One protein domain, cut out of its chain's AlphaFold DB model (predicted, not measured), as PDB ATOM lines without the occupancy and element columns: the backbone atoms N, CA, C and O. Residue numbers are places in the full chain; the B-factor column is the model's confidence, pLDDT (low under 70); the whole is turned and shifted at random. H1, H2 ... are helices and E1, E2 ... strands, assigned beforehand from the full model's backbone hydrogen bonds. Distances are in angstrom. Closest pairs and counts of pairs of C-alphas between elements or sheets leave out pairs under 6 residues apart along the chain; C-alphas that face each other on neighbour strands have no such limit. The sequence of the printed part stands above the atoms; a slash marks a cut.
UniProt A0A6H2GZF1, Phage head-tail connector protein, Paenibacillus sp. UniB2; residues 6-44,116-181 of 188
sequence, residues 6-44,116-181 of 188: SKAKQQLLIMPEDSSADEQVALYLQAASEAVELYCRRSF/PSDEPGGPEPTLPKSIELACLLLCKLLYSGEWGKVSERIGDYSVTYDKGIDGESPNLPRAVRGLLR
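Overview. This is residues 6 to 44 and 116 to 181 of the 188 residues of the protein "Phage head-tail connector protein" of Paenibacillus sp. UniB2 (UniProt A0A6H2GZF1). H3 forms the middle of a small cluster of crossed helices, with long H2 across it and short H1 and H4 packed on it; the E1-E2 hairpin, with residues 153 to 158 sticking out, and the loop of residues 116 to 128 make opposite ends. The printed part has 105 residues, with four named helices and two named strands in the order H1, H2, H3, E1, E2, H4; of the 56 residues in named elements helices hold 47, and the class is mostly helix. The whole is only just compact, close to loose, with radius of gyration of the C-alphas 15.5 A and spans of 52 by 34 by 19 A.

Along the chain. H1, residues 6 to 11, begins at C-alpha 6, (244.888, 162.036, 171.352). H2, residues 22 to 40, measures 26.6 A from first to last C-alpha; H3, residues 129 to 143, 20.7 A. E1 is residues 149 to 153, E2 158 to 161. H4, residues 174 to 180, ends at C-alpha 180, (245.556, 183.249, 178.034).

Arrangement. The hub, H3, touches H2 at a steep tilt of 54 degrees; C-alphas 29 and 139 are closest, 5.3 A. H4 touches H3, closest C-alphas 134 and 176, 5.0 A. H1 touches H3, closest C-alphas 8 and 136, 6.1 A. E1 and E2 form an antiparallel hairpin, N 150 and O 160 being 2.8 A apart. Every O i to N i+4 pair in H1 to H4 is within hydrogen-bond range.

Size, cuts and confidence. Residues 45 to 115 are not printed; C-alphas 44 and 116 are 11.0 A apart. The E2 to H4 link is long. Residues 156 to 157 and 162 to 170 have pLDDT under 70.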
ATOM      1  N   SER A   6     243.633 162.455 171.991       92.75
ATOM      2  CA  SER A   6     244.888 162.036 171.352       92.75
ATOM      3  C   SER A   6     246.052 162.980 171.686       92.75
ATOM      4  O   SER A   6     247.116 162.549 172.141       92.75
ATOM      5  N   LYS A   7     245.827 164.298 171.582       93.44
ATOM      6  CA  LYS A   7     246.835 165.311 171.942       93.44
ATOM      7  C   LYS A   7     247.152 165.331 173.433       93.44
ATOM      8  O   LYS A   7     248.305 165.537 173.808       93.44
ATOM      9  N   ALA A   8     246.150 165.120 174.286       94.00
ATOM     10  CA  ALA A   8     246.361 165.028 175.727       94.00
ATOM     11  C   ALA A   8     247.233 163.815 176.087       94.00
ATOM     12  O   ALA A   8     248.215 163.973 176.811       94.00
ATOM     13  N   LYS A   9     246.952 162.638 175.515       94.31
ATOM     14  CA  LYS A   9     247.761 161.420 175.699       94.31
ATOM     15  C   LYS A   9     249.199 161.624 175.241       94.31
ATOM     16  O   LYS A   9     250.124 161.338 175.998       94.31
ATOM     17  N   GLN A  10     249.392 162.227 174.066       93.44
ATOM     18  CA  GLN A  10     250.724 162.565 173.560       93.44
ATOM     19  C   GLN A  10     251.495 163.470 174.535       93.44
ATOM     20  O   GLN A  10     252.665 163.220 174.822       93.44
ATOM     21  N   GLN A  11     250.840 164.495 175.088       92.56
ATOM     22  CA  GLN A  11     251.456 165.423 176.041       92.56
ATOM     23  C   GLN A  11     251.795 164.766 177.392       92.56
ATOM     24  O   GLN A  11     252.732 165.195 178.075       92.56
ATOM     25  N   LEU A  12     251.030 163.747 177.782       92.75
ATOM     26  CA  LEU A  12     251.235 162.943 178.988       92.75
ATOM     27  C   LEU A  12     252.207 161.774 178.779       92.75
ATOM     28  O   LEU A  12     252.501 161.071 179.740       92.75
ATOM     29  N   LEU A  13     252.731 161.589 177.561       93.25
ATOM     30  CA  LEU A  13     253.572 160.449 177.173       93.25
ATOM     31  C   LEU A  13     252.864 159.090 177.338       93.25
ATOM     32  O   LEU A  13     253.512 158.070 177.563       93.25
ATOM     33  N   ILE A  14     251.535 159.077 177.206       92.06
ATOM     34  CA  ILE A  14     250.706 157.866 177.178       92.06
ATOM     35  C   ILE A  14     250.644 157.371 175.732       92.06
ATOM     36  O   ILE A  14     250.470 158.165 174.802       92.06
ATOM     37  N   MET A  15     250.788 156.062 175.525       91.56
ATOM     38  CA  MET A  15     250.704 155.485 174.183       91.56
ATOM     39  C   MET A  15     249.296 155.691 173.592       91.56
ATOM     40  O   MET A  15     248.313 155.524 174.312       91.56
ATOM     41  N   PRO A  16     249.157 156.014 172.291       88.00
ATOM     42  CA  PRO A  16     247.846 156.239 171.672       88.00
ATOM     43  C   PRO A  16     246.880 155.056 171.827       88.00
ATOM     44  O   PRO A  16     245.699 155.271 172.091       88.00
ATOM     45  N   GLU A  17     247.408 153.833 171.748       90.56
ATOM     46  CA  GLU A  17     246.651 152.577 171.846       90.56
ATOM     47  C   GLU A  17     246.256 152.203 173.284       90.56
ATOM     48  O   GLU A  17     245.434 151.315 173.493       90.56
ATOM     49  N   ASP A  18     246.855 152.843 174.295       91.25
ATOM     50  CA  ASP A  18     246.573 152.536 175.697       91.25
ATOM     51  C   ASP A  18     245.290 153.233 176.144       91.25
ATOM     52  O   ASP A  18     245.304 154.424 176.446       91.25
ATOM     53  N   SER A  19     244.181 152.501 176.186       92.69
ATOM     54  CA  SER A  19     242.880 153.041 176.588       92.69
ATOM     55  C   SER A  19     242.633 153.038 178.100       92.69
ATOM     56  O   SER A  19     241.570 153.467 178.545       92.69
ATOM     57  N   SER A  20     243.572 152.542 178.914       92.94
ATOM     58  CA  SER A  20     243.356 152.349 180.357       92.94
ATOM     59  C   SER A  20     243.150 153.656 181.128       92.94
ATOM     60  O   SER A  20     242.465 153.674 182.148       92.94
ATOM     61  N   ALA A  21     243.714 154.756 180.624       91.44
ATOM     62  CA  ALA A  21     243.636 156.078 181.235       91.44
ATOM     63  C   ALA A  21     242.669 157.032 180.510       91.44
ATOM     64  O   ALA A  21     242.551 158.186 180.921       91.44
ATOM     65  N   ASP A  22     241.982 156.591 179.452       93.88
ATOM     66  CA  ASP A  22     241.215 157.484 178.571       93.88
ATOM     67  C   ASP A  22     240.094 158.215 179.316       93.88
ATOM     68  O   ASP A  22     239.974 159.434 179.198       93.88
ATOM     69  N   GLU A  23     239.324 157.508 180.147       94.44
ATOM     70  CA  GLU A  23     238.250 158.111 180.948       94.44
ATOM     71  C   GLU A  23     238.790 159.168 181.922       94.44
ATOM     72  O   GLU A  23     238.229 160.258 182.056       94.44
ATOM     73  N   GLN A  24     239.919 158.875 182.571       93.19
ATOM     74  CA  GLN A  24     240.543 159.785 183.525       93.19
ATOM     75  C   GLN A  24     241.124 161.023 182.829       93.19
ATOM     76  O   GLN A  24     240.948 162.147 183.303       93.19
ATOM     77  N   VAL A  25     241.800 160.838 181.692       94.69
ATOM     78  CA  VAL A  25     242.339 161.944 180.892       94.69
ATOM     79  C   VAL A  25     241.201 162.806 180.353       94.69
ATOM     80  O   VAL A  25     241.285 164.028 180.456       94.69
ATOM     81  N   ALA A  26     240.120 162.205 179.851       95.12
ATOM     82  CA  ALA A  26     238.943 162.929 179.379       95.12
ATOM     83  C   ALA A  26     238.312 163.785 180.488       95.12
ATOM     84  O   ALA A  26     238.018 164.961 180.262       95.12
ATOM     85  N   LEU A  27     238.187 163.240 181.703       94.69
ATOM     86  CA  LEU A  27     237.683 163.972 182.865       94.69
ATOM     87  C   LEU A  27     238.542 165.209 183.181       94.69
ATOM     88  O   LEU A  27     238.016 166.314 183.328       94.69
ATOM     89  N   TYR A  28     239.868 165.056 183.252       94.38
ATOM     90  CA  TYR A  28     240.763 166.190 183.507       94.38
ATOM     91  C   TYR A  28     240.792 167.191 182.355       94.38
ATOM     92  O   TYR A  28     240.935 168.390 182.590       94.38
ATOM     93  N   LEU A  29     240.622 166.727 181.121       94.88
ATOM     94  CA  LEU A  29     240.561 167.585 179.947       94.88
ATOM     95  C   LEU A  29     239.295 168.441 179.926       94.88
ATOM     96  O   LEU A  29     239.348 169.621 179.560       94.88
ATOM     97  N   GLN A  30     238.168 167.869 180.347       94.50
ATOM     98  CA  GLN A  30     236.926 168.602 180.534       94.50
ATOM     99  C   GLN A  30     237.083 169.655 181.637       94.50
ATOM    100  O   GLN A  30     236.859 170.836 181.375       94.50
ATOM    101  N   ALA A  31     237.580 169.264 182.815       92.38
ATOM    102  CA  ALA A  31     237.818 170.191 183.921       92.38
ATOM    103  C   ALA A  31     238.792 171.324 183.540       92.38
ATOM    104  O   ALA A  31     238.565 172.493 183.861       92.38
ATOM    105  N   ALA A  32     239.860 171.005 182.804       93.25
ATOM    106  CA  ALA A  32     240.804 171.994 182.295       93.25
ATOM    107  C   ALA A  32     240.150 172.957 181.293       93.25
ATOM    108  O   ALA A  32     240.381 174.165 181.357       93.25
ATOM    109  N   SER A  33     239.320 172.436 180.384       94.75
ATOM    110  CA  SER A  33     238.590 173.244 179.401       94.75
ATOM    111  C   SER A  33     237.653 174.240 180.090       94.75
ATOM    112  O   SER A  33     237.706 175.434 179.796       94.75
ATOM    113  N   GLU A  34     236.863 173.763 181.054       92.31
ATOM    114  CA  GLU A  34     235.930 174.582 181.835       92.31
ATOM    115  C   GLU A  34     236.664 175.666 182.637       92.31
ATOM    116  O   GLU A  34     236.265 176.831 182.628       92.31
ATOM    117  N   ALA A  35     237.792 175.328 183.269       90.50
ATOM    118  CA  ALA A  35     238.599 176.291 184.015       90.50
ATOM    119  C   ALA A  35     239.192 177.397 183.119       90.50
ATOM    120  O   ALA A  35     239.241 178.567 183.515       90.50
ATOM    121  N   VAL A  36     239.629 177.054 181.901       91.69
ATOM    122  CA  VAL A  36     240.138 178.022 180.917       91.69
ATOM    123  C   VAL A  36     239.026 178.957 180.431       91.69
ATOM    124  O   VAL A  36     239.236 180.173 180.368       91.69
ATOM    125  N   GLU A  37     237.845 178.420 180.119       91.69
ATOM    126  CA  GLU A  37     236.674 179.205 179.706       91.69
ATOM    127  C   GLU A  37     236.184 180.136 180.821       91.69
ATOM    128  O   GLU A  37     235.946 181.323 180.575       91.69
ATOM    129  N   LEU A  38     236.123 179.642 182.062       88.75
ATOM    130  CA  LEU A  38     235.750 180.431 183.236       88.75
ATOM    131  C   LEU A  38     236.721 181.595 183.463       88.75
ATOM    132  O   LEU A  38     236.293 182.733 183.658       88.75
ATOM    133  N   TYR A  39     238.027 181.336 183.371       87.50
ATOM    134  CA  TYR A  39     239.044 182.379 183.498       87.50
ATOM    135  C   TYR A  39     238.937 183.438 182.396       87.50
ATOM    136  O   TYR A  39     239.060 184.635 182.664       87.50
ATOM    137  N   CYS A  40     238.669 183.020 181.157       87.19
ATOM    138  CA  CYS A  40     238.464 183.943 180.040       87.19
ATOM    139  C   CYS A  40     237.072 184.597 180.045       87.19
ATOM    140  O   CYS A  40     236.841 185.527 179.269       87.19
ATOM    141  N   ARG A  41     236.163 184.134 180.916       87.12
ATOM    142  CA  ARG A  41     234.753 184.540 181.020       87.12
ATOM    143  C   ARG A  41     234.001 184.437 179.691       87.12
ATOM    144  O   ARG A  41     233.165 185.288 179.377       87.12
ATOM    145  N   ARG A  42     234.319 183.415 178.893       87.12
ATOM    146  CA  ARG A  42     233.676 183.143 177.602       87.12
ATOM    147  C   ARG A  42     233.822 181.683 177.207       87.12
ATOM    148  O   ARG A  42     234.789 181.042 177.602       87.12
ATOM    149  N   SER A  43     232.907 181.218 176.361       90.69
ATOM    150  CA  SER A  43     233.068 179.942 175.671       90.69
ATOM    151  C   SER A  43     233.752 180.138 174.319       90.69
ATOM    152  O   SER A  43     233.518 181.144 173.641       90.69
ATOM    153  N   PHE A  44     234.611 179.189 173.950       92.31
ATOM    154  CA  PHE A  44     235.371 179.222 172.700       92.31
ATOM    155  C   PHE A  44     234.735 178.410 171.573       92.31
ATOM    156  O   PHE A  44     235.195 178.540 170.445       92.31
ATOM    157  N   PRO A 116     239.091 171.579 168.231       92.38
ATOM    158  CA  PRO A 116     239.739 170.332 167.844       92.38
ATOM    159  C   PRO A 116     238.842 169.115 168.112       92.38
ATOM    160  O   PRO A 116     238.272 168.999 169.196       92.38
ATOM    161  N   SER A 117     238.778 168.193 167.150       89.50
ATOM    162  CA  SER A 117     238.107 166.893 167.266       89.50
ATOM    163  C   SER A 117     239.071 165.768 166.876       89.50
ATOM    164  O   SER A 117     239.948 165.980 166.038       89.50
ATOM    165  N   ASP A 118     238.921 164.596 167.499       85.81
ATOM    166  CA  ASP A 118     239.635 163.364 167.118       85.81
ATOM    167  C   ASP A 118     238.916 162.609 165.977       85.81
ATOM    168  O   ASP A 118     239.420 161.599 165.487       85.81
ATOM    169  N   GLU A 119     237.747 163.083 165.529       86.31
ATOM    170  CA  GLU A 119     236.995 162.449 164.444       86.31
ATOM    171  C   GLU A 119     237.689 162.631 163.078       86.31
ATOM    172  O   GLU A 119     237.969 163.766 162.664       86.31
ATOM    173  N   PRO A 120     237.948 161.540 162.332       82.56
ATOM    174  CA  PRO A 120     238.567 161.625 161.016       82.56
ATOM    175  C   PRO A 120     237.629 162.323 160.023       82.56
ATOM    176  O   PRO A 120     236.469 161.947 159.874       82.56
ATOM    177  N   GLY A 121     238.144 163.334 159.317       81.94
ATOM    178  CA  GLY A 121     237.357 164.139 158.374       81.94
ATOM    179  C   GLY A 121     236.527 165.253 159.022       81.94
ATOM    180  O   GLY A 121     235.710 165.868 158.338       81.94
ATOM    181  N   GLY A 122     236.733 165.528 160.315       79.31
ATOM    182  CA  GLY A 122     236.141 166.681 160.988       79.31
ATOM    183  C   GLY A 122     236.606 168.029 160.408       79.31
ATOM    184  O   GLY A 122     237.612 168.097 159.696       79.31
ATOM    185  N   PRO A 123     235.883 169.121 160.708       84.12
ATOM    186  CA  PRO A 123     236.256 170.457 160.256       84.12
ATOM    187  C   PRO A 123     237.616 170.874 160.833       84.12
ATOM    188  O   PRO A 123     237.944 170.550 161.977       84.12
ATOM    189  N   GLU A 124     238.407 171.615 160.052       87.62
ATOM    190  CA  GLU A 124     239.723 172.064 160.507       87.62
ATOM    191  C   GLU A 124     239.595 172.998 161.724       87.62
ATOM    192  O   GLU A 124     238.845 173.981 161.682       87.62
ATOM    193  N   PRO A 125     240.318 172.724 162.825       91.75
ATOM    194  CA  PRO A 125     240.189 173.512 164.036       91.75
ATOM    195  C   PRO A 125     240.817 174.892 163.867       91.75
ATOM    196  O   PRO A 125     242.000 175.022 163.548       91.75
ATOM    197  N   THR A 126     240.044 175.931 164.176       93.44
ATOM    198  CA  THR A 126     240.484 177.334 164.113       93.44
ATOM    199  C   THR A 126     240.908 177.889 165.473       93.44
ATOM    200  O   THR A 126     241.306 179.050 165.577       93.44
ATOM    201  N   LEU A 127     240.844 177.070 166.530       93.06
ATOM    202  CA  LEU A 127     241.218 177.468 167.884       93.06
ATOM    203  C   LEU A 127     242.703 177.894 167.964       93.06
ATOM    204  O   LEU A 127     243.589 177.132 167.560       93.06
ATOM    205  N   PRO A 128     243.014 179.066 168.552       93.38
ATOM    206  CA  PRO A 128     244.387 179.508 168.743       93.38
ATOM    207  C   PRO A 128     245.213 178.521 169.570       93.38
ATOM    208  O   PRO A 128     244.816 178.103 170.662       93.38
ATOM    209  N   LYS A 129     246.431 178.237 169.098       93.25
ATOM    210  CA  LYS A 129     247.359 177.295 169.746       93.25
ATOM    211  C   LYS A 129     247.702 177.653 171.187       93.25
ATOM    212  O   LYS A 129     247.965 176.761 171.984       93.25
ATOM    213  N   SER A 130     247.649 178.934 171.552       94.50
ATOM    214  CA  SER A 130     247.856 179.368 172.934       94.50
ATOM    215  C   SER A 130     246.764 178.865 173.885       94.50
ATOM    216  O   SER A 130     247.074 178.517 175.020       94.50
ATOM    217  N   ILE A 131     245.501 178.807 173.439       94.00
ATOM    218  CA  ILE A 131     244.367 178.322 174.244       94.00
ATOM    219  C   ILE A 131     244.416 176.797 174.341       94.00
ATOM    220  O   ILE A 131     244.292 176.246 175.433       94.00
ATOM    221  N   GLU A 132     244.665 176.128 173.213       95.38
ATOM    222  CA  GLU A 132     244.836 174.672 173.156       95.38
ATOM    223  C   GLU A 132     245.961 174.215 174.105       95.38
ATOM    224  O   GLU A 132     245.753 173.359 174.966       95.38
ATOM    225  N   LEU A 133     247.132 174.860 174.031       94.69
ATOM    226  CA  LEU A 133     248.271 174.568 174.903       94.69
ATOM    227  C   LEU A 133     247.983 174.891 176.375       94.69
ATOM    228  O   LEU A 133     248.398 174.139 177.254       94.69
ATOM    229  N   ALA A 134     247.272 175.983 176.664       95.00
ATOM    230  CA  ALA A 134     246.872 176.327 178.027       95.00
ATOM    231  C   ALA A 134     245.998 175.228 178.654       95.00
ATOM    232  O   ALA A 134     246.232 174.849 179.803       95.00
ATOM    233  N   CYS A 135     245.049 174.683 177.887       94.94
ATOM    234  CA  CYS A 135     244.214 173.563 178.313       94.94
ATOM    235  C   CYS A 135     245.045 172.287 178.534       94.94
ATOM    236  O   CYS A 135     244.941 171.665 179.590       94.94
ATOM    237  N   LEU A 136     245.938 171.940 177.599       95.19
ATOM    238  CA  LEU A 136     246.825 170.773 177.722       95.19
ATOM    239  C   LEU A 136     247.742 170.849 178.950       95.19
ATOM    240  O   LEU A 136     247.895 169.868 179.676       95.19
ATOM    241  N   LEU A 137     248.341 172.014 179.213       94.19
ATOM    242  CA  LEU A 137     249.186 172.221 180.392       94.19
ATOM    243  C   LEU A 137     248.390 172.071 181.687       94.19
ATOM    244  O   LEU A 137     248.874 171.452 182.631       94.19
ATOM    245  N   LEU A 138     247.172 172.609 181.732       92.69
ATOM    246  CA  LEU A 138     246.315 172.479 182.903       92.69
ATOM    247  C   LEU A 138     245.861 171.029 183.118       92.69
ATOM    248  O   LEU A 138     245.917 170.544 184.244       92.69
ATOM    249  N   CYS A 139     245.509 170.313 182.048       93.94
ATOM    250  CA  CYS A 139     245.213 168.881 182.098       93.94
ATOM    251  C   CYS A 139     246.404 168.077 182.637       93.94
ATOM    252  O   CYS A 139     246.226 167.197 183.476       93.94
ATOM    253  N   LYS A 140     247.632 168.402 182.213       93.62
ATOM    254  CA  LYS A 140     248.848 167.760 182.729       93.62
ATOM    255  C   LYS A 140     249.042 167.997 184.228       93.62
ATOM    256  O   LYS A 140     249.394 167.068 184.953       93.62
ATOM    257  N   LEU A 141     248.802 169.218 184.700       91.81
ATOM    258  CA  LEU A 141     248.914 169.565 186.121       91.81
ATOM    259  C   LEU A 141     247.833 168.892 186.973       91.81
ATOM    260  O   LEU A 141     248.105 168.486 188.100       91.81
ATOM    261  N   LEU A 142     246.624 168.749 186.426       90.88
ATOM    262  CA  LEU A 142     245.538 167.980 187.029       90.88
ATOM    263  C   LEU A 142     245.900 166.500 187.156       90.88
ATOM    264  O   LEU A 142     245.803 165.939 188.244       90.88
ATOM    265  N   TYR A 143     246.371 165.897 186.064       91.31
ATOM    266  CA  TYR A 143     246.722 164.479 186.010       91.31
ATOM    267  C   TYR A 143     247.879 164.122 186.955       91.31
ATOM    268  O   TYR A 143     247.832 163.118 187.655       91.31
ATOM    269  N   SER A 144     248.907 164.971 187.019       88.81
ATOM    270  CA  SER A 144     250.063 164.790 187.913       88.81
ATOM    271  C   SER A 144     249.788 165.160 189.377       88.81
ATOM    272  O   SER A 144     250.636 164.932 190.241       88.81
ATOM    273  N   GLY A 145     248.630 165.759 189.679       83.00
ATOM    274  CA  GLY A 145     248.323 166.282 191.012       83.00
ATOM    275  C   GLY A 145     249.226 167.449 191.431       83.00
ATOM    276  O   GLY A 145     249.432 167.679 192.622       83.00
ATOM    277  N   GLU A 146     249.809 168.174 190.474       80.62
ATOM    278  CA  GLU A 146     250.663 169.342 190.722       80.62
ATOM    279  C   GLU A 146     249.866 170.644 190.885       80.62
ATOM    280  O   GLU A 146     250.407 171.653 191.347       80.62
ATOM    281  N   TRP A 147     248.576 170.654 190.537       75.69
ATOM    282  CA  TRP A 147     247.765 171.861 190.674       75.69
ATOM    283  C   TRP A 147     247.650 172.288 192.141       75.69
ATOM    284  O   TRP A 147     247.172 171.553 193.001       75.69
ATOM    285  N   GLY A 148     248.101 173.512 192.418       71.38
ATOM    286  CA  GLY A 148     248.033 174.128 193.736       71.38
ATOM    287  C   GLY A 148     249.283 173.890 194.575       71.38
ATOM    288  O   GLY A 148     249.379 174.482 195.644       71.38
ATOM    289  N   LYS A 149     250.263 173.098 194.115       74.25
ATOM    290  CA  LYS A 149     251.565 172.972 194.785       74.25
ATOM    291  C   LYS A 149     252.417 174.221 194.525       74.25
ATOM    292  O   LYS A 149     252.624 174.618 193.381       74.25
ATOM    293  N   VAL A 150     252.919 174.837 195.592       72.06
ATOM    294  CA  VAL A 150     253.788 176.030 195.554       72.06
ATOM    295  C   VAL A 150     255.248 175.649 195.764       72.06
ATOM    296  O   VAL A 150     256.128 176.189 195.099       72.06
ATOM    297  N   SER A 151     255.518 174.709 196.670       76.50
ATOM    298  CA  SER A 151     256.865 174.183 196.890       76.50
ATOM    299  C   SER A 151     256.820 172.774 197.466       76.50
ATOM    300  O   SER A 151     256.010 172.499 198.352       76.50
ATOM    301  N   GLU A 152     257.741 171.923 197.031       80.25
ATOM    302  CA  GLU A 152     257.945 170.569 197.546       80.25
ATOM    303  C   GLU A 152     259.403 170.413 197.989       80.25
ATOM    304  O   GLU A 152     260.325 170.729 197.235       80.25
ATOM    305  N   ARG A 153     259.617 169.955 199.228       81.81
ATOM    306  CA  ARG A 153     260.945 169.619 199.754       81.81
ATOM    307  C   ARG A 153     261.081 168.106 199.883       81.81
ATOM    308  O   ARG A 153     260.294 167.478 200.587       81.81
ATOM    309  N   ILE A 154     262.114 167.541 199.261       80.50
ATOM    310  CA  ILE A 154     262.451 166.113 199.346       80.50
ATOM    311  C   ILE A 154     263.468 165.926 200.490       80.50
ATOM    312  O   ILE A 154     264.534 166.540 200.468       80.50
ATOM    313  N   GLY A 155     263.111 165.153 201.525       76.19
ATOM    314  CA  GLY A 155     263.825 165.067 202.814       76.19
ATOM    315  C   GLY A 155     262.832 164.849 203.959       76.19
ATOM    316  O   GLY A 155     261.987 163.966 203.848       76.19
ATOM    317  N   ASP A 156     262.833 165.679 205.010       62.88
ATOM    318  CA  ASP A 156     261.658 165.759 205.897       62.88
ATOM    319  C   ASP A 156     260.490 166.373 205.103       62.88
ATOM    320  O   ASP A 156     260.338 167.595 204.991       62.88
ATOM    321  N   TYR A 157     259.741 165.483 204.454       66.81
ATOM    322  CA  TYR A 157     258.804 165.783 203.384       66.81
ATOM    323  C   TYR A 157     257.801 166.856 203.800       66.81
ATOM    324  O   TYR A 157     257.075 166.714 204.784       66.81
ATOM    325  N   SER A 158     257.767 167.949 203.041       72.19
ATOM    326  CA  SER A 158     256.823 169.040 203.257       72.19
ATOM    327  C   SER A 158     256.407 169.625 201.916       72.19
ATOM    328  O   SER A 158     257.253 169.935 201.072       72.19
ATOM    329  N   VAL A 159     255.094 169.774 201.737       74.50
ATOM    330  CA  VAL A 159     254.477 170.392 200.562       74.50
ATOM    331  C   VAL A 159     253.719 171.627 201.020       74.50
ATOM    332  O   VAL A 159     252.875 171.558 201.912       74.50
ATOM    333  N   THR A 160     254.020 172.763 200.400       75.56
ATOM    334  CA  THR A 160     253.260 174.000 200.586       75.56
ATOM    335  C   THR A 160     252.298 174.152 199.424       75.56
ATOM    336  O   THR A 160     252.716 174.085 198.268       75.56
ATOM    337  N   TYR A 161     251.022 174.372 199.732       71.75
ATOM    338  CA  TYR A 161     249.975 174.618 198.747       71.75
ATOM    339  C   TYR A 161     249.607 176.100 198.687       71.75
ATOM    340  O   TYR A 161     249.754 176.826 199.676       71.75
ATOM    341  N   ASP A 162     249.115 176.538 197.532       67.69
ATOM    342  CA  ASP A 162     248.614 177.891 197.332       67.69
ATOM    343  C   ASP A 162     247.326 178.056 198.138       67.69
ATOM    344  O   ASP A 162     246.318 177.389 197.890       67.69
ATOM    345  N   LYS A 163     247.368 178.936 199.137       56.91
ATOM    346  CA  LYS A 163     246.173 179.386 199.842       56.91
ATOM    347  C   LYS A 163     245.585 180.471 198.955       56.91
ATOM    348  O   LYS A 163     246.021 181.615 199.037       56.91
ATOM    349  N   GLY A 164     244.688 180.074 198.053       55.34
ATOM    350  CA  GLY A 164     244.014 180.986 197.131       55.34
ATOM    351  C   GLY A 164     243.531 182.264 197.825       55.34
ATOM    352  O   GLY A 164     243.291 182.291 199.033       55.34
ATOM    353  N   ILE A 165     243.407 183.337 197.053       47.81
ATOM    354  CA  ILE A 165     242.881 184.605 197.551       47.81
ATOM    355  C   ILE A 165     241.372 184.391 197.755       47.81
ATOM    356  O   ILE A 165     240.651 184.120 196.801       47.81
ATOM    357  N   ASP A 166     240.923 184.443 199.008       46.88
ATOM    358  CA  ASP A 166     239.516 184.592 199.402       46.88
ATOM    359  C   ASP A 166     238.553 183.425 199.097       46.88
ATOM    360  O   ASP A 166     237.367 183.636 198.866       46.88
ATOM    361  N   GLY A 167     239.015 182.170 199.142       43.25
ATOM    362  CA  GLY A 167     238.120 181.003 199.040       43.25
ATOM    363  C   GLY A 167     237.506 180.772 197.651       43.25
ATOM    364  O   GLY A 167     236.713 179.845 197.485       43.25
ATOM    365  N   GLU A 168     237.901 181.559 196.650       47.59
ATOM    366  CA  GLU A 168     237.661 181.260 195.242       47.59
ATOM    367  C   GLU A 168     238.754 180.327 194.696       47.59
ATOM    368  O   GLU A 168     239.875 180.271 195.207       47.59
ATOM    369  N   SER A 169     238.377 179.546 193.678       47.75
ATOM    370  CA  SER A 169     239.128 178.460 193.038       47.75
ATOM    371  C   SER A 169     240.644 178.691 192.934       47.75
ATOM    372  O   SER A 169     241.079 179.822 192.702       47.75
ATOM    373  N   PRO A 170     241.474 177.627 193.014       55.06
ATOM    374  CA  PRO A 170     242.924 177.757 192.909       55.06
ATOM    375  C   PRO A 170     243.295 178.561 191.662       55.06
ATOM    376  O   PRO A 170     242.904 178.220 190.541       55.06
ATOM    377  N   ASN A 171     244.040 179.650 191.872       70.69
ATOM    378  CA  ASN A 171     244.475 180.544 190.809       70.69
ATOM    379  C   ASN A 171     245.106 179.725 189.679       70.69
ATOM    380  O   ASN A 171     245.992 178.901 189.923       70.69
ATOM    381  N   LEU A 172     244.685 179.973 188.433       81.44
ATOM    382  CA  LEU A 172     245.310 179.311 187.292       81.44
ATOM    383  C   LEU A 172     246.842 179.495 187.345       81.44
ATOM    384  O   LEU A 172     247.326 180.608 187.618       81.44
ATOM    385  N   PRO A 173     247.623 178.440 187.046       85.56
ATOM    386  CA  PRO A 173     249.079 178.509 187.041       85.56
ATOM    387  C   PRO A 173     249.592 179.697 186.219       85.56
ATOM    388  O   PRO A 173     249.026 180.058 185.184       85.56
ATOM    389  N   ARG A 174     250.691 180.327 186.657       84.25
ATOM    390  CA  ARG A 174     251.267 181.513 185.987       84.25
ATOM    391  C   ARG A 174     251.518 181.291 184.492       84.25
ATOM    392  O   ARG A 174     251.213 182.179 183.702       84.25
ATOM    393  N   ALA A 175     252.026 180.117 184.118       87.12
ATOM    394  CA  ALA A 175     252.271 179.759 182.721       87.12
ATOM    395  C   ALA A 175     250.972 179.744 181.895       87.12
ATOM    396  O   ALA A 175     250.906 180.370 180.839       87.12
ATOM    397  N   VAL A 176     249.912 179.124 182.427       89.94
ATOM    398  CA  VAL A 176     248.578 179.073 181.804       89.94
ATOM    399  C   VAL A 176     248.009 180.487 181.644       89.94
ATOM    400  O   VAL A 176     247.580 180.868 180.558       89.94
ATOM    401  N   ARG A 177     248.098 181.328 182.684       89.31
ATOM    402  CA  ARG A 177     247.667 182.737 182.609       89.31
ATOM    403  C   ARG A 177     248.441 183.545 181.569       89.31
ATOM    404  O   ARG A 177     247.855 184.408 180.919       89.31
ATOM    405  N   GLY A 178     249.737 183.275 181.413       88.38
ATOM    406  CA  GLY A 178     250.581 183.903 180.397       88.38
ATOM    407  C   GLY A 178     250.066 183.648 178.980       88.38
ATOM    408  O   GLY A 178     249.944 184.593 178.205       88.38
ATOM    409  N   LEU A 179     249.682 182.403 178.683       91.62
ATOM    410  CA  LEU A 179     249.134 181.996 177.382       91.62
ATOM    411  C   LEU A 179     247.735 182.566 177.109       91.62
ATOM    412  O   LEU A 179     247.395 182.861 175.965       91.62
ATOM    413  N   LEU A 180     246.925 182.739 178.155       90.44
ATOM    414  CA  LEU A 180     245.556 183.249 178.034       90.44
ATOM    415  C   LEU A 180     245.469 184.781 178.049       90.44
ATOM    416  O   LEU A 180     244.404 185.333 177.791       90.44
ATOM    417  N   ARG A 181     246.566 185.496 178.332       85.62
ATOM    418  CA  ARG A 181     246.551 186.950 178.569       85.62
ATOM    419  C   ARG A 181     245.954 187.766 177.418       85.62
ATOM    420  O   ARG A 181     245.310 188.775 177.691       85.62
TER     421      ARG A 181